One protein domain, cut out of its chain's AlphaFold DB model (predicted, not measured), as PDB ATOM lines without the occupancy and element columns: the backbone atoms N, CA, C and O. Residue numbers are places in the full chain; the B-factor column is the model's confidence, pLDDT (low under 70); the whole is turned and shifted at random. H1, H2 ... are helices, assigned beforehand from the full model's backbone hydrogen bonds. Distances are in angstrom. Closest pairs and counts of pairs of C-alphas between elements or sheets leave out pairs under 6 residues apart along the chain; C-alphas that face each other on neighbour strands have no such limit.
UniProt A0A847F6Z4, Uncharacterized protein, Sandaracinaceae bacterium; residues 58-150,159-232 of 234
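Overview. This is residues 58 to 150 and 159 to 232 of the 234 residues of an uncharacterized protein of Sandaracinaceae bacterium (UniProt A0A847F6Z4). Two pairs of long helices, H1 with H3 and H4 with H6, make a long up-and-down bundle, each helix running against the one before. Short H2 and H5 and the loop of residues 99 to 117 lie toward one end. The 167 printed residues hold six named helices, H1 to H6, and no named strand: all helix, a loose rod of 64 by 27 by 27 A, radius of gyration of the C-alphas 19.0 A.

Arrangement. H1, residues 58 to 98, touches H3, residues 126 to 147, opposite ways at a shallow tilt of 24 degrees; the closest C-alphas, of Ala 82 and Gly 135, are 4.8 A apart. H1 touches H2, residues 118 to 121, with residues 93 to 97 alone; closest C-alphas Leu 97 and Cys 121, 6.6 A. H4, residues 161 to 191, touches H6, residues 204 to 232, opposite ways at a shallow 20 degrees; closest C-alphas Gly 179 and Thr 221, 5.0 A. H6 touches H1; closest C-alphas Gln 208 and Tyr 98, 6.3 A. H5, residues 193 to 196, touches no helix. Every O i to N i+4 pair is within hydrogen-bond range in H1, 17 of 18 in H3, 26 of 27 in H4 and 24 of 25 in H6; H2 and H5 are too short.

Along the chain. H1 begins at C-alpha 58 (3.994, 0.786, 38.524) and is 55.5 A long; H6, 42.4 A, ends at C-alpha 232 (-8.708, -3.952, 20.567).

Size, cuts and confidence. Residues 151 to 158 are not printed, a gap of 20.1 A between C-alphas 150 and 159. H1 to H2 is a long link. No printed residue is under 70 in pLDDT.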
ATOM      1  N   VAL A  58       5.185   1.273  39.229       92.44
ATOM      2  CA  VAL A  58       3.994   0.786  38.524       92.44
ATOM      3  C   VAL A  58       3.390   1.906  37.675       92.44
ATOM      4  O   VAL A  58       3.156   1.710  36.479       92.44
ATOM      5  N   ALA A  59       3.199   3.104  38.239       92.88
ATOM      6  CA  ALA A  59       2.660   4.253  37.512       92.88
ATOM      7  C   ALA A  59       3.546   4.654  36.317       92.88
ATOM      8  O   ALA A  59       3.045   4.863  35.204       92.88
ATOM      9  N   ARG A  60       4.871   4.686  36.506       95.06
ATOM     10  CA  ARG A  60       5.858   4.976  35.453       95.06
ATOM     11  C   ARG A  60       5.814   3.947  34.322       95.06
ATOM     12  O   ARG A  60       5.856   4.314  33.143       95.06
ATOM     13  N   LEU A  61       5.711   2.658  34.647       94.19
ATOM     14  CA  LEU A  61       5.610   1.587  33.655       94.19
ATOM     15  C   LEU A  61       4.281   1.632  32.897       94.19
ATOM     16  O   LEU A  61       4.278   1.431  31.682       94.19
ATOM     17  N   LEU A  62       3.173   1.963  33.561       93.94
ATOM     18  CA  LEU A  62       1.878   2.159  32.907       93.94
ATOM     19  C   LEU A  62       1.882   3.373  31.962       93.94
ATOM     20  O   LEU A  62       1.342   3.282  30.856       93.94
ATOM     21  N   ASP A  63       2.545   4.479  32.321       95.31
ATOM     22  CA  ASP A  63       2.729   5.614  31.404       95.31
ATOM     23  C   ASP A  63       3.566   5.225  30.174       95.31
ATOM     24  O   ASP A  63       3.182   5.508  29.032       95.31
ATOM     25  N   LYS A  64       4.670   4.495  30.384       94.56
ATOM     26  CA  LYS A  64       5.483   3.948  29.288       94.56
ATOM     27  C   LYS A  64       4.650   3.024  28.396       94.56
ATOM     28  O   LYS A  64       4.692   3.163  27.170       94.56
ATOM     29  N   ARG A  65       3.850   2.130  28.991       94.50
ATOM     30  CA  ARG A  65       2.929   1.238  28.273       94.50
ATOM     31  C   ARG A  65       1.965   2.028  27.403       94.50
ATOM     32  O   ARG A  65       1.803   1.700  26.235       94.50
ATOM     33  N   ARG A  66       1.361   3.088  27.942       94.38
ATOM     34  CA  ARG A  66       0.425   3.959  27.218       94.38
ATOM     35  C   ARG A  66       1.081   4.626  26.008       94.38
ATOM     36  O   ARG A  66       0.481   4.657  24.936       94.38
ATOM     37  N   LYS A  67       2.306   5.141  26.159       95.44
ATOM     38  CA  LYS A  67       3.069   5.769  25.063       95.44
ATOM     39  C   LYS A  67       3.384   4.767  23.948       95.44
ATOM     40  O   LYS A  67       3.077   5.036  22.788       95.44
ATOM     41  N   ILE A  68       3.917   3.596  24.304       95.31
ATOM     42  CA  ILE A  68       4.198   2.512  23.345       95.31
ATOM     43  C   ILE A  68       2.900   2.011  22.704       95.31
ATOM     44  O   ILE A  68       2.856   1.817  21.496       95.31
ATOM     45  N   GLY A  69       1.832   1.857  23.487       94.75
ATOM     46  CA  GLY A  69       0.518   1.414  23.022       94.75
ATOM     47  C   GLY A  69      -0.071   2.327  21.952       94.75
ATOM     48  O   GLY A  69      -0.549   1.827  20.939       94.75
ATOM     49  N   LYS A  70       0.043   3.653  22.109       95.50
ATOM     50  CA  LYS A  70      -0.371   4.610  21.068       95.50
ATOM     51  C   LYS A  70       0.434   4.443  19.778       95.50
ATOM     52  O   LYS A  70      -0.154   4.419  18.701       95.50
ATOM     53  N   ALA A  71       1.758   4.314  19.875       95.94
ATOM     54  CA  ALA A  71       2.610   4.103  18.702       95.94
ATOM     55  C   ALA A  71       2.294   2.768  18.006       95.94
ATOM     56  O   ALA A  71       2.108   2.731  16.793       95.94
ATOM     57  N   HIS A  72       2.160   1.692  18.784       96.56
ATOM     58  CA  HIS A  72       1.778   0.366  18.304       96.56
ATOM     59  C   HIS A  72       0.409   0.383  17.613       96.56
ATOM     60  O   HIS A  72       0.258  -0.210  16.555       96.56
ATOM     61  N   GLN A  73      -0.572   1.103  18.163       95.81
ATOM     62  CA  GLN A  73      -1.896   1.238  17.559       95.81
ATOM     63  C   GLN A  73      -1.832   1.936  16.196       95.81
ATOM     64  O   GLN A  73      -2.370   1.412  15.223       95.81
ATOM     65  N   TRP A  74      -1.160   3.088  16.103       96.75
ATOM     66  CA  TRP A  74      -1.040   3.818  14.836       96.75
ATOM     67  C   TRP A  74      -0.265   3.026  13.784       96.75
ATOM     68  O   TRP A  74      -0.716   2.923  12.647       96.75
ATOM     69  N   LEU A  75       0.852   2.402  14.163       96.31
ATOM     70  CA  LEU A  75       1.605   1.537  13.256       96.31
ATOM     71  C   LEU A  75       0.813   0.283  12.865       96.31
ATOM     72  O   LEU A  75       0.898  -0.149  11.719       96.31
ATOM     73  N   GLY A  76      -0.011  -0.259  13.763       96.19
ATOM     74  CA  GLY A  76      -0.925  -1.361  13.471       96.19
ATOM     75  C   GLY A  76      -1.991  -0.984  12.443       96.19
ATOM     76  O   GLY A  76      -2.222  -1.744  11.505       96.19
ATOM     77  N   ILE A  77      -2.583   0.210  12.549       97.00
ATOM     78  CA  ILE A  77      -3.521   0.741  11.546       97.00
ATOM     79  C   ILE A  77      -2.808   0.932  10.202       97.00
ATOM     80  O   ILE A  77      -3.300   0.467   9.175       97.00
ATOM     81  N   SER A  78      -1.620   1.542  10.199       97.50
ATOM     82  CA  SER A  78      -0.817   1.706   8.980       97.50
ATOM     83  C   SER A  78      -0.448   0.361   8.350       97.50
ATOM     84  O   SER A  78      -0.544   0.205   7.135       97.50
ATOM     85  N   THR A  79      -0.082  -0.632   9.167       97.12
ATOM     86  CA  THR A  79       0.183  -2.007   8.720       97.12
ATOM     87  C   THR A  79      -1.056  -2.597   8.062       97.12
ATOM     88  O   THR A  79      -0.960  -3.163   6.979       97.12
ATOM     89  N   TRP A  80      -2.230  -2.437   8.674       97.75
ATOM     90  CA  TRP A  80      -3.488  -2.932   8.122       97.75
ATOM     91  C   TRP A  80      -3.824  -2.291   6.765       97.75
ATOM     92  O   TRP A  80      -4.191  -3.006   5.830       97.75
ATOM     93  N   ILE A  81      -3.626  -0.977   6.612       98.19
ATOM     94  CA  ILE A  81      -3.814  -0.271   5.332       98.19
ATOM     95  C   ILE A  81      -2.842  -0.808   4.272       98.19
ATOM     96  O   ILE A  81      -3.264  -1.176   3.175       98.19
ATOM     97  N   ALA A  82      -1.551  -0.902   4.604       97.50
ATOM     98  CA  ALA A  82      -0.532  -1.394   3.681       97.50
ATOM     99  C   ALA A  82      -0.789  -2.851   3.263       97.50
ATOM    100  O   ALA A  82      -0.710  -3.173   2.081       97.50
ATOM    101  N   MET A  83      -1.171  -3.712   4.210       96.94
ATOM    102  CA  MET A  83      -1.541  -5.103   3.943       96.94
ATOM    103  C   MET A  83      -2.793  -5.211   3.070       96.94
ATOM    104  O   MET A  83      -2.835  -6.060   2.187       96.94
ATOM    105  N   THR A  84      -3.777  -4.326   3.253       98.25
ATOM    106  CA  THR A  84      -4.961  -4.261   2.381       98.25
ATOM    107  C   THR A  84      -4.548  -3.971   0.937       98.25
ATOM    108  O   THR A  84      -4.946  -4.687   0.019       98.25
ATOM    109  N   ALA A  85      -3.695  -2.963   0.730       97.94
ATOM    110  CA  ALA A  85      -3.178  -2.630  -0.594       97.94
ATOM    111  C   ALA A  85      -2.339  -3.777  -1.186       97.94
ATOM    112  O   ALA A  85      -2.518  -4.132  -2.352       97.94
ATOM    113  N   ALA A  86      -1.486  -4.412  -0.376       96.81
ATOM    114  CA  ALA A  86      -0.688  -5.562  -0.789       96.81
ATOM    115  C   ALA A  86      -1.561  -6.745  -1.232       96.81
ATOM    116  O   ALA A  86      -1.270  -7.346  -2.266       96.81
ATOM    117  N   SER A  87      -2.654  -7.044  -0.520       97.50
ATOM    118  CA  SER A  87      -3.612  -8.084  -0.911       97.50
ATOM    119  C   SER A  87      -4.301  -7.760  -2.236       97.50
ATOM    120  O   SER A  87      -4.396  -8.630  -3.100       97.50
ATOM    121  N   VAL A  88      -4.727  -6.510  -2.447       98.00
ATOM    122  CA  VAL A  88      -5.336  -6.083  -3.720       98.00
ATOM    123  C   VAL A  88      -4.344  -6.232  -4.874       98.00
ATOM    124  O   VAL A  88      -4.653  -6.881  -5.874       98.00
ATOM    125  N   PHE A  89      -3.132  -5.691  -4.738       97.06
ATOM    126  CA  PHE A  89      -2.133  -5.767  -5.802       97.06
ATOM    127  C   PHE A  89      -1.621  -7.191  -6.036       97.06
ATOM    128  O   PHE A  89      -1.423  -7.571  -7.188       97.06
ATOM    129  N   GLY A  90      -1.492  -8.007  -4.988       95.62
ATOM    130  CA  GLY A  90      -1.142  -9.423  -5.111       95.62
ATOM    131  C   GLY A  90      -2.218 -10.218  -5.853       95.62
ATOM    132  O   GLY A  90      -1.910 -11.060  -6.690       95.62
ATOM    133  N   THR A  91      -3.492  -9.884  -5.637       97.12
ATOM    134  CA  THR A  91      -4.621 -10.483  -6.368       97.12
ATOM    135  C   THR A  91      -4.606 -10.103  -7.842       97.12
ATOM    136  O   THR A  91      -4.821 -10.949  -8.708       97.12
ATOM    137  N   ILE A  92      -4.323  -8.834  -8.143       96.44
ATOM    138  CA  ILE A  92      -4.178  -8.355  -9.521       96.44
ATOM    139  C   ILE A  92      -3.005  -9.059 -10.208       96.44
ATOM    140  O   ILE A  92      -3.152  -9.534 -11.334       96.44
ATOM    141  N   GLN A  93      -1.864  -9.181  -9.528       94.88
ATOM    142  CA  GLN A  93      -0.707  -9.904 -10.043       94.88
ATOM    143  C   GLN A  93      -1.037 -11.382 -10.295       94.88
ATOM    144  O   GLN A  93      -0.735 -11.899 -11.369       94.88
ATOM    145  N   TYR A  94      -1.718 -12.046  -9.355       95.38
ATOM    146  CA  TYR A  94      -2.161 -13.431  -9.514       95.38
ATOM    147  C   TYR A  94      -3.106 -13.590 -10.712       95.38
ATOM    148  O   TYR A  94      -2.915 -14.481 -11.536       95.38
ATOM    149  N   ARG A  95      -4.084 -12.688 -10.868       95.94
ATOM    150  CA  ARG A  95      -4.958 -12.649 -12.048       95.94
ATOM    151  C   ARG A  95      -4.137 -12.530 -13.324       95.94
ATOM    152  O   ARG A  95      -4.369 -13.300 -14.247       95.94
ATOM    153  N   ASN A  96      -3.232 -11.557 -13.394       95.31
ATOM    154  CA  ASN A  96      -2.461 -11.283 -14.601       95.31
ATOM    155  C   ASN A  96      -1.632 -12.500 -15.030       95.31
ATOM    156  O   ASN A  96      -1.673 -12.877 -16.199       95.31
ATOM    157  N   LEU A  97      -0.943 -13.134 -14.076       92.50
ATOM    158  CA  LEU A  97      -0.017 -14.236 -14.336       92.50
ATOM    159  C   LEU A  97      -0.689 -15.607 -14.464       92.50
ATOM    160  O   LEU A  97      -0.150 -16.465 -15.154       92.50
ATOM    161  N   TYR A  98      -1.823 -15.829 -13.793       94.38
ATOM    162  CA  TYR A  98      -2.412 -17.167 -13.651       94.38
ATOM    163  C   TYR A  98      -3.896 -17.258 -14.011       94.38
ATOM    164  O   TYR A  98      -4.470 -18.347 -13.961       94.38
ATOM    165  N   GLY A  99      -4.547 -16.134 -14.330       93.00
ATOM    166  CA  GLY A  99      -5.935 -16.089 -14.796       93.00
ATOM    167  C   GLY A  99      -6.939 -16.812 -13.894       93.00
ATOM    168  O   GLY A  99      -7.920 -17.333 -14.407       93.00
ATOM    169  N   PHE A 100      -6.679 -16.904 -12.583       92.00
ATOM    170  CA  PHE A 100      -7.450 -17.718 -11.631       92.00
ATOM    171  C   PHE A 100      -7.660 -19.167 -12.091       92.00
ATOM    172  O   PHE A 100      -8.776 -19.569 -12.404       92.00
ATOM    173  N   PHE A 101      -6.586 -19.961 -12.085       89.75
ATOM    174  CA  PHE A 101      -6.585 -21.381 -12.486       89.75
ATOM    175  C   PHE A 101      -6.721 -21.640 -13.995       89.75
ATOM    176  O   PHE A 101      -6.768 -22.795 -14.432       89.75
ATOM    177  N   SER A 102      -6.681 -20.583 -14.807       93.12
ATOM    178  CA  SER A 102      -6.654 -20.688 -16.267       93.12
ATOM    179  C   SER A 102      -5.383 -21.392 -16.765       93.12
ATOM    180  O   SER A 102      -4.351 -21.344 -16.077       93.12
ATOM    181  N   PRO A 103      -5.427 -22.056 -17.936       93.69
ATOM    182  CA  PRO A 103      -4.216 -22.498 -18.630       93.69
ATOM    183  C   PRO A 103      -3.357 -21.287 -19.035       93.69
ATOM    184  O   PRO A 103      -3.867 -20.166 -19.092       93.69
ATOM    185  N   LEU A 104      -2.061 -21.507 -19.276       92.88
ATOM    186  CA  LEU A 104      -1.078 -20.442 -19.516       92.88
ATOM    187  C   LEU A 104      -1.495 -19.536 -20.684       92.88
ATOM    188  O   LEU A 104      -1.427 -18.311 -20.580       92.88
ATOM    189  N   GLU A 105      -1.993 -20.141 -21.757       94.56
ATOM    190  CA  GLU A 105      -2.342 -19.490 -23.019       94.56
ATOM    191  C   GLU A 105      -3.530 -18.530 -22.875       94.56
ATOM    192  O   GLU A 105      -3.651 -17.584 -23.645       94.56
ATOM    193  N   ALA A 106      -4.374 -18.743 -21.860       95.50
ATOM    194  CA  ALA A 106      -5.557 -17.930 -21.569       95.50
ATOM    195  C   ALA A 106      -5.322 -16.902 -20.444       95.50
ATOM    196  O   ALA A 106      -6.261 -16.295 -19.911       95.50
ATOM    197  N   THR A 107      -4.073 -16.729 -20.000       95.56
ATOM    198  CA  THR A 107      -3.760 -15.748 -18.956       95.56
ATOM    199  C   THR A 107      -3.791 -14.326 -19.518       95.56
ATOM    200  O   THR A 107      -3.393 -14.098 -20.660       95.56
ATOM    201  N   PRO A 108      -4.196 -13.319 -18.721       95.94
ATOM    202  CA  PRO A 108      -4.198 -11.927 -19.166       95.94
ATOM    203  C   PRO A 108      -2.844 -11.410 -19.671       95.94
ATOM    204  O   PRO A 108      -2.820 -10.509 -20.507       95.94
ATOM    205  N   CYS A 109      -1.735 -11.942 -19.156       94.00
ATOM    206  CA  CYS A 109      -0.400 -11.619 -19.650       94.00
ATOM    207  C   CYS A 109      -0.129 -12.185 -21.048       94.00
ATOM    208  O   CYS A 109       0.439 -11.484 -21.875       94.00
ATOM    209  N   VAL A 110      -0.567 -13.411 -21.345       94.69
ATOM    210  CA  VAL A 110      -0.396 -13.992 -22.687       94.69
ATOM    211  C   VAL A 110      -1.347 -13.347 -23.698       94.69
ATOM    212  O   VAL A 110      -0.950 -13.040 -24.817       94.69
ATOM    213  N   GLU A 111      -2.578 -13.048 -23.289       96.12
ATOM    214  CA  GLU A 111      -3.605 -12.468 -24.165       96.12
ATOM    215  C   GLU A 111      -3.500 -10.941 -24.339       96.12
ATOM    216  O   GLU A 111      -4.371 -10.323 -24.949       96.12
ATOM    217  N   GLY A 112      -2.481 -10.286 -23.776       95.75
ATOM    218  CA  GLY A 112      -2.290  -8.846 -23.977       95.75
ATOM    219  C   GLY A 112      -3.213  -7.934 -23.145       95.75
ATOM    220  O   GLY A 112      -3.225  -6.726 -23.357       95.75
ATOM    221  N   ARG A 113      -3.919  -8.453 -22.131       95.94
ATOM    222  CA  ARG A 113      -4.933  -7.730 -21.321       95.94
ATOM    223  C   ARG A 113      -4.620  -7.628 -19.816       95.94
ATOM    224  O   ARG A 113      -5.519  -7.686 -18.960       95.94
ATOM    225  N   ALA A 114      -3.342  -7.517 -19.464       95.12
ATOM    226  CA  ALA A 114      -2.892  -7.362 -18.085       95.12
ATOM    227  C   ALA A 114      -3.336  -6.017 -17.480       95.12
ATOM    228  O   ALA A 114      -3.263  -4.963 -18.116       95.12
ATOM    229  N   ILE A 115      -3.793  -6.044 -16.225       93.88
ATOM    230  CA  ILE A 115      -4.058  -4.818 -15.455       93.88
ATOM    231  C   ILE A 115      -2.711  -4.177 -15.103       93.88
ATOM    232  O   ILE A 115      -1.800  -4.891 -14.693       93.88
ATOM    233  N   PHE A 116      -2.615  -2.849 -15.227       92.19
ATOM    234  CA  PHE A 116      -1.364  -2.068 -15.185       92.19
ATOM    235  C   PHE A 116      -0.427  -2.273 -16.389       92.19
ATOM    236  O   PHE A 116       0.740  -1.903 -16.319       92.19
ATOM    237  N   GLY A 117      -0.947  -2.796 -17.505       90.81
ATOM    238  CA  GLY A 117      -0.192  -2.953 -18.749       90.81
ATOM    239  C   GLY A 117       0.687  -4.205 -18.777       90.81
ATOM    240  O   GLY A 117       0.799  -4.933 -17.790       90.81
ATOM    241  N   GLN A 118       1.293  -4.474 -19.936       91.88
ATOM    242  CA  GLN A 118       2.106  -5.680 -20.157       91.88
ATOM    243  C   GLN A 118       3.443  -5.665 -19.415       91.88
ATOM    244  O   GLN A 118       3.976  -6.724 -19.090       91.88
ATOM    245  N   ASP A 119       3.929  -4.489 -19.029       87.44
ATOM    246  CA  ASP A 119       5.123  -4.365 -18.189       87.44
ATOM    247  C   ASP A 119       4.932  -5.038 -16.817       87.44
ATOM    248  O   ASP A 119       5.894  -5.490 -16.202       87.44
ATOM    249  N   ALA A 120       3.685  -5.199 -16.352       86.31
ATOM    250  CA  ALA A 120       3.366  -5.919 -15.118       86.31
ATOM    251  C   ALA A 120       3.512  -7.454 -15.227       86.31
ATOM    252  O   ALA A 120       3.350  -8.153 -14.225       86.31
ATOM    253  N   CYS A 121       3.781  -7.994 -16.419       88.38
ATOM    254  CA  CYS A 121       3.932  -9.433 -16.671       88.38
ATOM    255  C   CYS A 121       5.386  -9.918 -16.612       88.38
ATOM    256  O   CYS A 121       5.645 -11.126 -16.514       88.38
ATOM    257  N   ILE A 122       6.327  -8.975 -16.656       80.00
ATOM    258  CA  ILE A 122       7.764  -9.221 -16.705       80.00
ATOM    259  C   ILE A 122       8.383  -8.761 -15.382       80.00
ATOM    260  O   ILE A 122       8.022  -7.727 -14.826       80.00
ATOM    261  N   GLY A 123       9.326  -9.543 -14.856       75.31
ATOM    262  CA  GLY A 123      10.037  -9.198 -13.626       75.31
ATOM    263  C   GLY A 123       9.138  -9.136 -12.385       75.31
ATOM    264  O   GLY A 123       8.238  -9.958 -12.203       75.31
ATOM    265  N   ARG A 124       9.438  -8.185 -11.488       76.88
ATOM    266  CA  ARG A 124       8.740  -7.981 -10.208       76.88
ATOM    267  C   ARG A 124       7.779  -6.793 -10.321       76.88
ATOM    268  O   ARG A 124       8.252  -5.663 -10.431       76.88
ATOM    269  N   PRO A 125       6.454  -6.999 -10.242       82.06
ATOM    270  CA  PRO A 125       5.493  -5.907 -10.331       82.06
ATOM    271  C   PRO A 125       5.693  -4.888  -9.213       82.06
ATOM    272  O   PRO A 125       5.683  -5.230  -8.027       82.06
ATOM    273  N   VAL A 126       5.859  -3.624  -9.605       86.50
ATOM    274  CA  VAL A 126       6.198  -2.522  -8.694       86.50
ATOM    275  C   VAL A 126       5.114  -2.326  -7.634       86.50
ATOM    276  O   VAL A 126       5.427  -2.267  -6.451       86.50
ATOM    277  N   SER A 127       3.834  -2.308  -8.018       88.50
ATOM    278  CA  SER A 127       2.723  -2.021  -7.096       88.50
ATOM    279  C   SER A 127       2.628  -3.012  -5.928       88.50
ATOM    280  O   SER A 127       2.548  -2.605  -4.764       88.50
ATOM    281  N   HIS A 128       2.688  -4.314  -6.212       93.25
ATOM    282  CA  HIS A 128       2.684  -5.338  -5.169       93.25
ATOM    283  C   HIS A 128       3.982  -5.312  -4.353       93.25
ATOM    284  O   HIS A 128       3.943  -5.320  -3.126       93.25
ATOM    285  N   THR A 129       5.133  -5.186  -5.018       90.56
ATOM    286  CA  THR A 129       6.438  -5.192  -4.343       90.56
ATOM    287  C   THR A 129       6.583  -4.020  -3.368       90.56
ATOM    288  O   THR A 129       6.973  -4.217  -2.219       90.56
ATOM    289  N   THR A 130       6.213  -2.806  -3.781       91.50
ATOM    290  CA  THR A 130       6.278  -1.606  -2.934       91.50
ATOM    291  C   THR A 130       5.356  -1.718  -1.724       91.50
ATOM    292  O   THR A 130       5.753  -1.378  -0.609       91.50
ATOM    293  N   THR A 131       4.133  -2.219  -1.911       93.88
ATOM    294  CA  THR A 131       3.177  -2.362  -0.803       93.88
ATOM    295  C   THR A 131       3.571  -3.458   0.180       93.88
ATOM    296  O   THR A 131       3.430  -3.249   1.384       93.88
ATOM    297  N   VAL A 132       4.138  -4.573  -0.288       93.81
ATOM    298  CA  VAL A 132       4.695  -5.617   0.588       93.81
ATOM    299  C   VAL A 132       5.929  -5.115   1.341       93.81
ATOM    300  O   VAL A 132       6.047  -5.381   2.534       93.81
ATOM    301  N   ALA A 133       6.818  -4.348   0.701       93.75
ATOM    302  CA  ALA A 133       7.993  -3.775   1.362       93.75
ATOM    303  C   ALA A 133       7.597  -2.813   2.497       93.75
ATOM    304  O   ALA A 133       8.051  -2.959   3.635       93.75
ATOM    305  N   LEU A 134       6.692  -1.872   2.209       94.69
ATOM    306  CA  LEU A 134       6.167  -0.940   3.207       94.69
ATOM    307  C   LEU A 134       5.390  -1.672   4.311       94.69
ATOM    308  O   LEU A 134       5.613  -1.428   5.497       94.69
ATOM    309  N   GLY A 135       4.499  -2.589   3.925       95.00
ATOM    310  CA  GLY A 135       3.705  -3.392   4.851       95.00
ATOM    311  C   GLY A 135       4.574  -4.240   5.776       95.00
ATOM    312  O   GLY A 135       4.325  -4.270   6.976       95.00
ATOM    313  N   GLY A 136       5.640  -4.848   5.252       94.12
ATOM    314  CA  GLY A 136       6.621  -5.607   6.024       94.12
ATOM    315  C   GLY A 136       7.342  -4.744   7.057       94.12
ATOM    316  O   GLY A 136       7.375  -5.102   8.234       94.12
ATOM    317  N   ALA A 137       7.862  -3.581   6.655       96.12
ATOM    318  CA  ALA A 137       8.542  -2.666   7.573       96.12
ATOM    319  C   ALA A 137       7.621  -2.211   8.720       96.12
ATOM    320  O   ALA A 137       8.002  -2.263   9.895       96.12
ATOM    321  N   LEU A 138       6.385  -1.827   8.390       97.25
ATOM    322  CA  LEU A 138       5.367  -1.443   9.370       97.25
ATOM    323  C   LEU A 138       5.005  -2.614  10.291       97.25
ATOM    324  O   LEU A 138       4.983  -2.452  11.514       97.25
ATOM    325  N   TYR A 139       4.789  -3.799   9.720       96.88
ATOM    326  CA  TYR A 139       4.431  -5.008  10.449       96.88
ATOM    327  C   TYR A 139       5.508  -5.396  11.463       96.88
ATOM    328  O   TYR A 139       5.207  -5.533  12.648       96.88
ATOM    329  N   PHE A 140       6.766  -5.535  11.033       95.88
ATOM    330  CA  PHE A 140       7.849  -5.970  11.918       95.88
ATOM    331  C   PHE A 140       8.167  -4.931  12.994       95.88
ATOM    332  O   PHE A 140       8.441  -5.302  14.136       95.88
ATOM    333  N   THR A 141       8.027  -3.639  12.684       95.56
ATOM    334  CA  THR A 141       8.134  -2.574  13.694       95.56
ATOM    335  C   THR A 141       7.010  -2.680  14.729       95.56
ATOM    336  O   THR A 141       7.264  -2.676  15.933       95.56
ATOM    337  N   THR A 142       5.762  -2.836  14.277       94.56
ATOM    338  CA  THR A 142       4.587  -3.007  15.149       94.56
ATOM    339  C   THR A 142       4.728  -4.248  16.032       94.56
ATOM    340  O   THR A 142       4.484  -4.194  17.241       94.56
ATOM    341  N   PHE A 143       5.175  -5.358  15.443       94.31
ATOM    342  CA  PHE A 143       5.425  -6.619  16.125       94.31
ATOM    343  C   PHE A 143       6.523  -6.475  17.185       94.31
ATOM    344  O   PHE A 143       6.309  -6.878  18.328       94.31
ATOM    345  N   GLY A 144       7.646  -5.824  16.865       93.56
ATOM    346  CA  GLY A 144       8.725  -5.546  17.817       93.56
ATOM    347  C   GLY A 144       8.267  -4.692  19.002       93.56
ATOM    348  O   GLY A 144       8.510  -5.045  20.157       93.56
ATOM    349  N   LEU A 145       7.500  -3.624  18.745       92.75
ATOM    350  CA  LEU A 145       6.919  -2.793  19.808       92.75
ATOM    351  C   LEU A 145       6.016  -3.585  20.763       92.75
ATOM    352  O   LEU A 145       5.913  -3.223  21.936       92.75
ATOM    353  N   SER A 146       5.394  -4.675  20.298       91.69
ATOM    354  CA  SER A 146       4.546  -5.520  21.149       91.69
ATOM    355  C   SER A 146       5.319  -6.211  22.281       91.69
ATOM    356  O   SER A 146       4.729  -6.491  23.320       91.69
ATOM    357  N   PHE A 147       6.624  -6.462  22.116       91.62
ATOM    358  CA  PHE A 147       7.479  -7.048  23.161       91.62
ATOM    359  C   PHE A 147       8.067  -5.995  24.099       91.62
ATOM    360  O   PHE A 147       8.327  -6.281  25.261       91.62
ATOM    361  N   ALA A 148       8.226  -4.761  23.621       91.12
ATOM    362  CA  ALA A 148       8.715  -3.650  24.434       91.12
ATOM    363  C   ALA A 148       7.651  -3.082  25.398       91.12
ATOM    364  O   ALA A 148       7.951  -2.181  26.186       91.12
ATOM    365  N   MET A 149       6.406  -3.563  25.316       91.25
ATOM    366  CA  MET A 149       5.274  -3.072  26.096       91.25
ATOM    367  C   MET A 149       5.286  -3.665  27.521       91.25
ATOM    368  O   MET A 149       5.027  -4.858  27.672       91.25
ATOM    369  N   PRO A 150       5.554  -2.866  28.575       90.81
ATOM    370  CA  PRO A 150       5.665  -3.381  29.941       90.81
ATOM    371  C   PRO A 150       4.306  -3.805  30.504       90.81
ATOM    372  O   PRO A 150       3.296  -3.151  30.233       90.81
ATOM    373  N   ASP A 159     -10.211 -12.803  34.949       93.06
ATOM    374  CA  ASP A 159     -11.453 -13.075  34.202       93.06
ATOM    375  C   ASP A 159     -12.184 -11.825  33.700       93.06
ATOM    376  O   ASP A 159     -13.350 -11.869  33.292       93.06
ATOM    377  N   SER A 160     -11.504 -10.683  33.657       92.81
ATOM    378  CA  SER A 160     -12.083  -9.478  33.067       92.81
ATOM    379  C   SER A 160     -12.215  -9.601  31.538       92.81
ATOM    380  O   SER A 160     -11.473 -10.316  30.854       92.81
ATOM    381  N   LYS A 161     -13.170  -8.862  30.955       92.69
ATOM    382  CA  LYS A 161     -13.340  -8.796  29.491       92.69
ATOM    383  C   LYS A 161     -12.109  -8.189  28.799       92.69
ATOM    384  O   LYS A 161     -11.833  -8.532  27.651       92.69
ATOM    385  N   SER A 162     -11.394  -7.269  29.450       90.75
ATOM    386  CA  SER A 162     -10.142  -6.690  28.938       90.75
ATOM    387  C   SER A 162      -9.007  -7.714  28.950       90.75
ATOM    388  O   SER A 162      -8.363  -7.885  27.917       90.75
ATOM    389  N   ALA A 163      -8.830  -8.458  30.046       93.50
ATOM    390  CA  ALA A 163      -7.798  -9.488  30.144       93.50
ATOM    391  C   ALA A 163      -7.994 -10.592  29.096       93.50
ATOM    392  O   ALA A 163      -7.058 -10.942  28.377       93.50
ATOM    393  N   ARG A 164      -9.234 -11.072  28.902       95.00
ATOM    394  CA  ARG A 164      -9.552 -12.038  27.830       95.00
ATOM    395  C   ARG A 164      -9.212 -11.516  26.432       95.00
ATOM    396  O   ARG A 164      -8.613 -12.251  25.648       95.00
ATOM    397  N   ARG A 165      -9.571 -10.263  26.120       94.75
ATOM    398  CA  ARG A 165      -9.245  -9.626  24.829       94.75
ATOM    399  C   ARG A 165      -7.737  -9.530  24.623       94.75
ATOM    400  O   ARG A 165      -7.250  -9.901  23.561       94.75
ATOM    401  N   LEU A 166      -6.996  -9.110  25.648       94.00
ATOM    402  CA  LEU A 166      -5.543  -9.002  25.572       94.00
ATOM    403  C   LEU A 166      -4.876 -10.374  25.382       94.00
ATOM    404  O   LEU A 166      -4.006 -10.502  24.521       94.00
ATOM    405  N   ARG A 167      -5.327 -11.421  26.090       95.00
ATOM    406  CA  ARG A 167      -4.866 -12.804  25.853       95.00
ATOM    407  C   ARG A 167      -5.129 -13.246  24.418       95.00
ATOM    408  O   ARG A 167      -4.253 -13.823  23.778       95.00
ATOM    409  N   GLN A 168      -6.322 -12.971  23.897       96.44
ATOM    410  CA  GLN A 168      -6.674 -13.310  22.521       96.44
ATOM    411  C   GLN A 168      -5.799 -12.557  21.509       96.44
ATOM    412  O   GLN A 168      -5.299 -13.177  20.577       96.44
ATOM    413  N   HIS A 169      -5.543 -11.267  21.723       95.81
ATOM    414  CA  HIS A 169      -4.642 -10.468  20.891       95.81
ATOM    415  C   HIS A 169      -3.207 -11.025  20.911       95.81
ATOM    416  O   HIS A 169      -2.614 -11.252  19.856       95.81
ATOM    417  N   LYS A 170      -2.674 -11.369  22.096       94.69
ATOM    418  CA  LYS A 170      -1.356 -12.020  22.251       94.69
ATOM    419  C   LYS A 170      -1.286 -13.388  21.545       94.69
ATOM    420  O   LYS A 170      -0.226 -13.747  21.041       94.69
ATOM    421  N   ARG A 171      -2.388 -14.150  21.483       96.19
ATOM    422  CA  ARG A 171      -2.468 -15.424  20.735       96.19
ATOM    423  C   ARG A 171      -2.519 -15.203  19.223       96.19
ATOM    424  O   ARG A 171      -1.746 -15.816  18.494       96.19
ATOM    425  N   LEU A 172      -3.386 -14.300  18.759       96.69
ATOM    426  CA  LEU A 172      -3.508 -13.948  17.340       96.69
ATOM    427  C   LEU A 172      -2.200 -13.381  16.777       96.69
ATOM    428  O   LEU A 172      -1.900 -13.623  15.610       96.69
ATOM    429  N   ARG A 173      -1.390 -12.724  17.618       95.44
ATOM    430  CA  ARG A 173      -0.030 -12.286  17.279       95.44
ATOM    431  C   ARG A 173       0.826 -13.394  16.672       95.44
ATOM    432  O   ARG A 173       1.524 -13.165  15.688       95.44
ATOM    433  N   TRP A 174       0.774 -14.591  17.245       96.00
ATOM    434  CA  TRP A 174       1.548 -15.727  16.750       96.00
ATOM    435  C   TRP A 174       0.946 -16.330  15.484       96.00
ATOM    436  O   TRP A 174       1.686 -16.707  14.580       96.00
ATOM    437  N   ALA A 175      -0.386 -16.352  15.383       96.56
ATOM    438  CA  ALA A 175      -1.073 -16.830  14.188       96.56
ATOM    439  C   ALA A 175      -0.715 -15.983  12.956       96.56
ATOM    440  O   ALA A 175      -0.279 -16.525  11.940       96.56
ATOM    441  N   HIS A 176      -0.821 -14.653  13.056       96.50
ATOM    442  CA  HIS A 176      -0.473 -13.790  11.929       96.50
ATOM    443  C   HIS A 176       1.044 -13.716  11.684       96.50
ATOM    444  O   HIS A 176       1.453 -13.523  10.545       96.50
ATOM    445  N   LEU A 177       1.903 -13.944  12.689       97.00
ATOM    446  CA  LEU A 177       3.348 -14.099  12.461       97.00
ATOM    447  C   LEU A 177       3.673 -15.341  11.631       97.00
ATOM    448  O   LEU A 177       4.431 -15.237  10.668       97.00
ATOM    449  N   GLY A 178       3.093 -16.493  11.980       97.69
ATOM    450  CA  GLY A 178       3.267 -17.722  11.204       97.69
ATOM    451  C   GLY A 178       2.807 -17.538   9.757       97.69
ATOM    452  O   GLY A 178       3.518 -17.909   8.826       97.69
ATOM    453  N   GLY A 179       1.669 -16.866   9.568       97.19
ATOM    454  CA  GLY A 179       1.167 -16.494   8.248       97.19
ATOM    455  C   GLY A 179       2.107 -15.572   7.457       97.19
ATOM    456  O   GLY A 179       2.352 -15.812   6.276       97.19
ATOM    457  N   MET A 180       2.697 -14.555   8.096       97.19
ATOM    458  CA  MET A 180       3.694 -13.680   7.459       97.19
ATOM    459  C   MET A 180       4.956 -14.445   7.049       97.19
ATOM    460  O   MET A 180       5.442 -14.266   5.934       97.19
ATOM    461  N   ALA A 181       5.469 -15.330   7.908       97.12
ATOM    462  CA  ALA A 181       6.631 -16.159   7.588       97.12
ATOM    463  C   ALA A 181       6.353 -17.087   6.394       97.12
ATOM    464  O   ALA A 181       7.145 -17.143   5.453       97.12
ATOM    465  N   ALA A 182       5.194 -17.751   6.387       97.38
ATOM    466  CA  ALA A 182       4.775 -18.605   5.279       97.38
ATOM    467  C   ALA A 182       4.630 -17.820   3.964       97.38
ATOM    468  O   ALA A 182       5.099 -18.280   2.924       97.38
ATOM    469  N   GLN A 183       4.050 -16.614   3.997       95.50
ATOM    470  CA  GLN A 183       3.977 -15.747   2.818       95.50
ATOM    471  C   GLN A 183       5.359 -15.376   2.284       95.50
ATOM    472  O   GLN A 183       5.567 -15.475   1.080       95.50
ATOM    473  N   ILE A 184       6.303 -14.981   3.146       93.56
ATOM    474  CA  ILE A 184       7.665 -14.623   2.720       93.56
ATOM    475  C   ILE A 184       8.318 -15.801   1.990       93.56
ATOM    476  O   ILE A 184       8.822 -15.625   0.883       93.56
ATOM    477  N   LEU A 185       8.245 -17.007   2.561       94.56
ATOM    478  CA  LEU A 185       8.807 -18.211   1.944       94.56
ATOM    479  C   LEU A 185       8.154 -18.518   0.591       94.56
ATOM    480  O   LEU A 185       8.849 -18.680  -0.409       94.56
ATOM    481  N   LEU A 186       6.820 -18.540   0.537       94.25
ATOM    482  CA  LEU A 186       6.080 -18.803  -0.701       94.25
ATOM    483  C   LEU A 186       6.332 -17.724  -1.767       94.25
ATOM    484  O   LEU A 186       6.419 -18.036  -2.952       94.25
ATOM    485  N   GLY A 187       6.491 -16.465  -1.353       90.88
ATOM    486  CA  GLY A 187       6.810 -15.345  -2.234       90.88
ATOM    487  C   GLY A 187       8.215 -15.464  -2.820       90.88
ATOM    488  O   GLY A 187       8.389 -15.274  -4.021       90.88
ATOM    489  N   ILE A 188       9.207 -15.855  -2.009       89.38
ATOM    490  CA  ILE A 188      10.574 -16.134  -2.474       89.38
ATOM    491  C   ILE A 188      10.571 -17.287  -3.481       89.38
ATOM    492  O   ILE A 188      11.162 -17.147  -4.551       89.38
ATOM    493  N   LEU A 189       9.880 -18.391  -3.180       89.56
ATOM    494  CA  LEU A 189       9.774 -19.532  -4.094       89.56
ATOM    495  C   LEU A 189       9.114 -19.129  -5.418       89.56
ATOM    496  O   LEU A 189       9.641 -19.428  -6.485       89.56
ATOM    497  N   SER A 190       7.998 -18.393  -5.367       87.75
ATOM    498  CA  SER A 190       7.289 -17.962  -6.576       87.75
ATOM    499  C   SER A 190       8.067 -16.930  -7.397       87.75
ATOM    500  O   SER A 190       7.940 -16.923  -8.619       87.75
ATOM    501  N   ALA A 191       8.826 -16.034  -6.759       85.50
ATOM    502  CA  ALA A 191       9.566 -14.973  -7.444       85.50
ATOM    503  C   ALA A 191      10.897 -15.450  -8.041       85.50
ATOM    504  O   ALA A 191      11.432 -14.780  -8.921       85.50
ATOM    505  N   ASN A 192      11.428 -16.578  -7.562       85.62
ATOM    506  CA  ASN A 192      12.706 -17.142  -7.995       85.62
ATOM    507  C   ASN A 192      12.538 -18.571  -8.539       85.62
ATOM    508  O   ASN A 192      13.466 -19.369  -8.445       85.62
ATOM    509  N   GLY A 193      11.362 -18.905  -9.087       84.00
ATOM    510  CA  GLY A 193      11.031 -20.254  -9.557       84.00
ATOM    511  C   GLY A 193      12.095 -20.855 -10.476       84.00
ATOM    512  O   GLY A 193      12.511 -21.987 -10.249       84.00
ATOM    513  N   ASP A 194      12.622 -20.072 -11.422       85.56
ATOM    514  CA  ASP A 194      13.670 -20.523 -12.349       85.56
ATOM    515  C   ASP A 194      14.937 -21.002 -11.613       85.56
ATOM    516  O   ASP A 194      15.516 -22.022 -11.978       85.56
ATOM    517  N   ALA A 195      15.327 -20.336 -10.517       86.44
ATOM    518  CA  ALA A 195      16.469 -20.744  -9.690       86.44
ATOM    519  C   ALA A 195      16.220 -22.060  -8.928       86.44
ATOM    520  O   ALA A 195      17.166 -22.722  -8.509       86.44
ATOM    521  N   PHE A 196      14.954 -22.450  -8.767       85.69
ATOM    522  CA  PHE A 196      14.529 -23.719  -8.176       85.69
ATOM    523  C   PHE A 196      14.105 -24.757  -9.230       85.69
ATOM    524  O   PHE A 196      13.517 -25.776  -8.872       85.69
ATOM    525  N   GLY A 197      14.380 -24.515 -10.519       86.75
ATOM    526  CA  GLY A 197      13.995 -25.419 -11.611       86.75
ATOM    527  C   GLY A 197      12.489 -25.459 -11.886       86.75
ATOM    528  O   GLY A 197      11.990 -26.447 -12.411       86.75
ATOM    529  N   LEU A 198      11.758 -24.411 -11.497       86.31
ATOM    530  CA  LEU A 198      10.326 -24.238 -11.724       86.31
ATOM    531  C   LEU A 198      10.116 -23.056 -12.671       86.31
ATOM    532  O   LEU A 198       9.912 -21.930 -12.214       86.31
ATOM    533  N   SER A 199      10.162 -23.302 -13.979       86.25
ATOM    534  CA  SER A 199       9.923 -22.251 -14.975       86.25
ATOM    535  C   SER A 199       8.438 -22.118 -15.307       86.25
ATOM    536  O   SER A 199       7.670 -23.083 -15.246       86.25
ATOM    537  N   ARG A 200       7.986 -20.914 -15.678       84.44
ATOM    538  CA  ARG A 200       6.579 -20.703 -16.081       84.44
ATOM    539  C   ARG A 200       6.212 -21.427 -17.372       84.44
ATOM    540  O   ARG A 200       5.053 -21.791 -17.514       84.44
ATOM    541  N   SER A 201       7.158 -21.640 -18.281       84.94
ATOM    542  CA  SER A 201       6.923 -22.347 -19.544       84.94
ATOM    543  C   SER A 201       6.809 -23.859 -19.365       84.94
ATOM    544  O   SER A 201       6.018 -24.486 -20.058       84.94
ATOM    545  N   GLU A 202       7.557 -24.448 -18.429       88.62
ATOM    546  CA  GLU A 202       7.623 -25.909 -18.276       88.62
ATOM    547  C   GLU A 202       6.829 -26.416 -17.066       88.62
ATOM    548  O   GLU A 202       6.277 -27.516 -17.084       88.62
ATOM    549  N   ASN A 203       6.718 -25.612 -16.007       92.38
ATOM    550  CA  ASN A 203       6.114 -26.001 -14.730       92.38
ATOM    551  C   ASN A 203       4.977 -25.064 -14.305       92.38
ATOM    552  O   ASN A 203       4.729 -24.869 -13.112       92.38
ATOM    553  N   TYR A 204       4.244 -24.513 -15.277       92.06
ATOM    554  CA  TYR A 204       3.163 -23.550 -15.054       92.06
ATOM    555  C   TYR A 204       2.192 -23.957 -13.934       92.06
ATOM    556  O   TYR A 204       1.905 -23.165 -13.041       92.06
ATOM    557  N   ARG A 205       1.703 -25.206 -13.941       93.12
ATOM    558  CA  ARG A 205       0.736 -25.694 -12.941       93.12
ATOM    559  C   ARG A 205       1.325 -25.773 -11.532       93.12
ATOM    560  O   ARG A 205       0.624 -25.459 -10.574       93.12
ATOM    561  N   ALA A 206       2.599 -26.142 -11.399       93.44
ATOM    562  CA  ALA A 206       3.275 -26.177 -10.104       93.44
ATOM    563  C   ALA A 206       3.437 -24.757  -9.537       93.44
ATOM    564  O   ALA A 206       3.062 -24.499  -8.393       93.44
ATOM    565  N   LEU A 207       3.897 -23.812 -10.363       92.94
ATOM    566  CA  LEU A 207       3.998 -22.402  -9.978       92.94
ATOM    567  C   LEU A 207       2.636 -21.774  -9.675       92.94
ATOM    568  O   LEU A 207       2.508 -21.042  -8.696       92.94
ATOM    569  N   GLN A 208       1.604 -22.100 -10.454       94.50
ATOM    570  CA  GLN A 208       0.228 -21.689 -10.181       94.50
ATOM    571  C   GLN A 208      -0.239 -22.215  -8.819       94.50
ATOM    572  O   GLN A 208      -0.865 -21.472  -8.065       94.50
ATOM    573  N   GLY A 209       0.103 -23.457  -8.465       95.19
ATOM    574  CA  GLY A 209      -0.166 -24.027  -7.145       95.19
ATOM    575  C   GLY A 209       0.525 -23.259  -6.014       95.19
ATOM    576  O   GLY A 209      -0.133 -22.868  -5.049       95.19
ATOM    577  N   ILE A 210       1.821 -22.962  -6.152       95.06
ATOM    578  CA  ILE A 210       2.588 -22.179  -5.165       95.06
ATOM    579  C   ILE A 210       2.016 -20.762  -5.028       95.06
ATOM    580  O   ILE A 210       1.795 -20.289  -3.913       95.06
ATOM    581  N   ALA A 211       1.720 -20.097  -6.144       94.94
ATOM    582  CA  ALA A 211       1.143 -18.757  -6.154       94.94
ATOM    583  C   ALA A 211      -0.272 -18.731  -5.552       94.94
ATOM    584  O   ALA A 211      -0.624 -17.795  -4.835       94.94
ATOM    585  N   THR A 212      -1.065 -19.783  -5.779       96.62
ATOM    586  CA  THR A 212      -2.371 -19.961  -5.127       96.62
ATOM    587  C   THR A 212      -2.206 -20.085  -3.618       96.62
ATOM    588  O   THR A 212      -2.893 -19.396  -2.867       96.62
ATOM    589  N   ALA A 213      -1.283 -20.937  -3.162       97.62
ATOM    590  CA  ALA A 213      -0.998 -21.098  -1.741       97.62
ATOM    591  C   ALA A 213      -0.548 -19.770  -1.120       97.62
ATOM    592  O   ALA A 213      -1.061 -19.381  -0.074       97.62
ATOM    593  N   HIS A 214       0.339 -19.031  -1.794       97.06
ATOM    594  CA  HIS A 214       0.776 -17.706  -1.364       97.06
ATOM    595  C   HIS A 214      -0.407 -16.740  -1.198       97.06
ATOM    596  O   HIS A 214      -0.539 -16.108  -0.150       97.06
ATOM    597  N   LEU A 215      -1.306 -16.679  -2.186       96.81
ATOM    598  CA  LEU A 215      -2.491 -15.820  -2.156       96.81
ATOM    599  C   LEU A 215      -3.442 -16.189  -1.004       96.81
ATOM    600  O   LEU A 215      -3.884 -15.314  -0.259       96.81
ATOM    601  N   LEU A 216      -3.736 -17.481  -0.821       97.69
ATOM    602  CA  LEU A 216      -4.639 -17.957   0.232       97.69
ATOM    603  C   LEU A 216      -4.064 -17.738   1.636       97.69
ATOM    604  O   LEU A 216      -4.772 -17.254   2.521       97.69
ATOM    605  N   VAL A 217      -2.780 -18.045   1.839       98.19
ATOM    606  CA  VAL A 217      -2.087 -17.751   3.102       98.19
ATOM    607  C   VAL A 217      -2.064 -16.241   3.343       98.19
ATOM    608  O   VAL A 217      -2.258 -15.806   4.480       98.19
ATOM    609  N   GLY A 218      -1.910 -15.432   2.293       97.56
ATOM    610  CA  GLY A 218      -2.028 -13.978   2.366       97.56
ATOM    611  C   GLY A 218      -3.377 -13.506   2.885       97.56
ATOM    612  O   GLY A 218      -3.426 -12.754   3.859       97.56
ATOM    613  N   TYR A 219      -4.476 -14.012   2.329       98.44
ATOM    614  CA  TYR A 219      -5.814 -13.690   2.825       98.44
ATOM    615  C   TYR A 219      -6.053 -14.158   4.261       98.44
ATOM    616  O   TYR A 219      -6.597 -13.400   5.064       98.44
ATOM    617  N   ALA A 220      -5.612 -15.365   4.621       98.31
ATOM    618  CA  ALA A 220      -5.733 -15.868   5.989       98.31
ATOM    619  C   ALA A 220      -4.929 -15.014   6.989       98.31
ATOM    620  O   ALA A 220      -5.410 -14.679   8.077       98.31
ATOM    621  N   THR A 221      -3.721 -14.598   6.611       98.06
ATOM    622  CA  THR A 221      -2.874 -13.718   7.429       98.06
ATOM    623  C   THR A 221      -3.497 -12.333   7.577       98.06
ATOM    624  O   THR A 221      -3.569 -11.793   8.679       98.06
ATOM    625  N   TYR A 222      -4.015 -11.766   6.488       97.94
ATOM    626  CA  TYR A 222      -4.715 -10.488   6.517       97.94
ATOM    627  C   TYR A 222      -5.974 -10.539   7.397       97.94
ATOM    628  O   TYR A 222      -6.205  -9.636   8.206       97.94
ATOM    629  N   ALA A 223      -6.760 -11.614   7.311       98.12
ATOM    630  CA  ALA A 223      -7.948 -11.808   8.137       98.12
ATOM    631  C   ALA A 223      -7.599 -11.937   9.629       98.12
ATOM    632  O   ALA A 223      -8.230 -11.300  10.473       98.12
ATOM    633  N   THR A 224      -6.563 -12.712   9.967       97.75
ATOM    634  CA  THR A 224      -6.099 -12.864  11.357       97.75
ATOM    635  C   THR A 224      -5.528 -11.564  11.925       97.75
ATOM    636  O   THR A 224      -5.844 -11.215  13.064       97.75
ATOM    637  N   LEU A 225      -4.766 -10.799  11.136       97.06
ATOM    638  CA  LEU A 225      -4.299  -9.458  11.506       97.06
ATOM    639  C   LEU A 225      -5.479  -8.500  11.742       97.06
ATOM    640  O   LEU A 225      -5.528  -7.813  12.763       97.06
ATOM    641  N   THR A 226      -6.453  -8.493  10.829       97.56
ATOM    642  CA  THR A 226      -7.665  -7.665  10.929       97.56
ATOM    643  C   THR A 226      -8.453  -8.001  12.192       97.56
ATOM    644  O   THR A 226      -8.839  -7.104  12.942       97.56
ATOM    645  N   TRP A 227      -8.640  -9.290  12.487       97.56
ATOM    646  CA  TRP A 227      -9.298  -9.731  13.713       97.56
ATOM    647  C   TRP A 227      -8.516  -9.289  14.960       97.56
ATOM    648  O   TRP A 227      -9.105  -8.733  15.889       97.56
ATOM    649  N   SER A 228      -7.191  -9.459  14.955       96.19
ATOM    650  CA  SER A 228      -6.312  -9.043  16.054       96.19
ATOM    651  C   SER A 228      -6.455  -7.554  16.390       96.19
ATOM    652  O   SER A 228      -6.541  -7.195  17.566       96.19
ATOM    653  N   GLY A 229      -6.550  -6.689  15.375       94.88
ATOM    654  CA  GLY A 229      -6.816  -5.259  15.563       94.88
ATOM    655  C   GLY A 229      -8.250  -4.971  16.021       94.88
ATOM    656  O   GLY A 229      -8.465  -4.213  16.967       94.88
ATOM    657  N   ALA A 230      -9.243  -5.616  15.405       95.50
ATOM    658  CA  ALA A 230     -10.659  -5.352  15.664       95.50
ATOM    659  C   ALA A 230     -11.083  -5.624  17.117       95.50
ATOM    660  O   ALA A 230     -11.951  -4.927  17.641       95.50
ATOM    661  N   ILE A 231     -10.484  -6.613  17.792       94.69
ATOM    662  CA  ILE A 231     -10.793  -6.904  19.205       94.69
ATOM    663  C   ILE A 231     -10.239  -5.863  20.185       94.69
ATOM    664  O   ILE A 231     -10.663  -5.859  21.338       94.69
ATOM    665  N   MET A 232      -9.319  -5.001  19.743       91.12
ATOM    666  CA  MET A 232      -8.708  -3.952  20.567       91.12
ATOM    667  C   MET A 232      -9.359  -2.574  20.372       91.12
ATOM    668  O   MET A 232      -9.116  -1.679  21.175       91.12
TER     669      MET A 232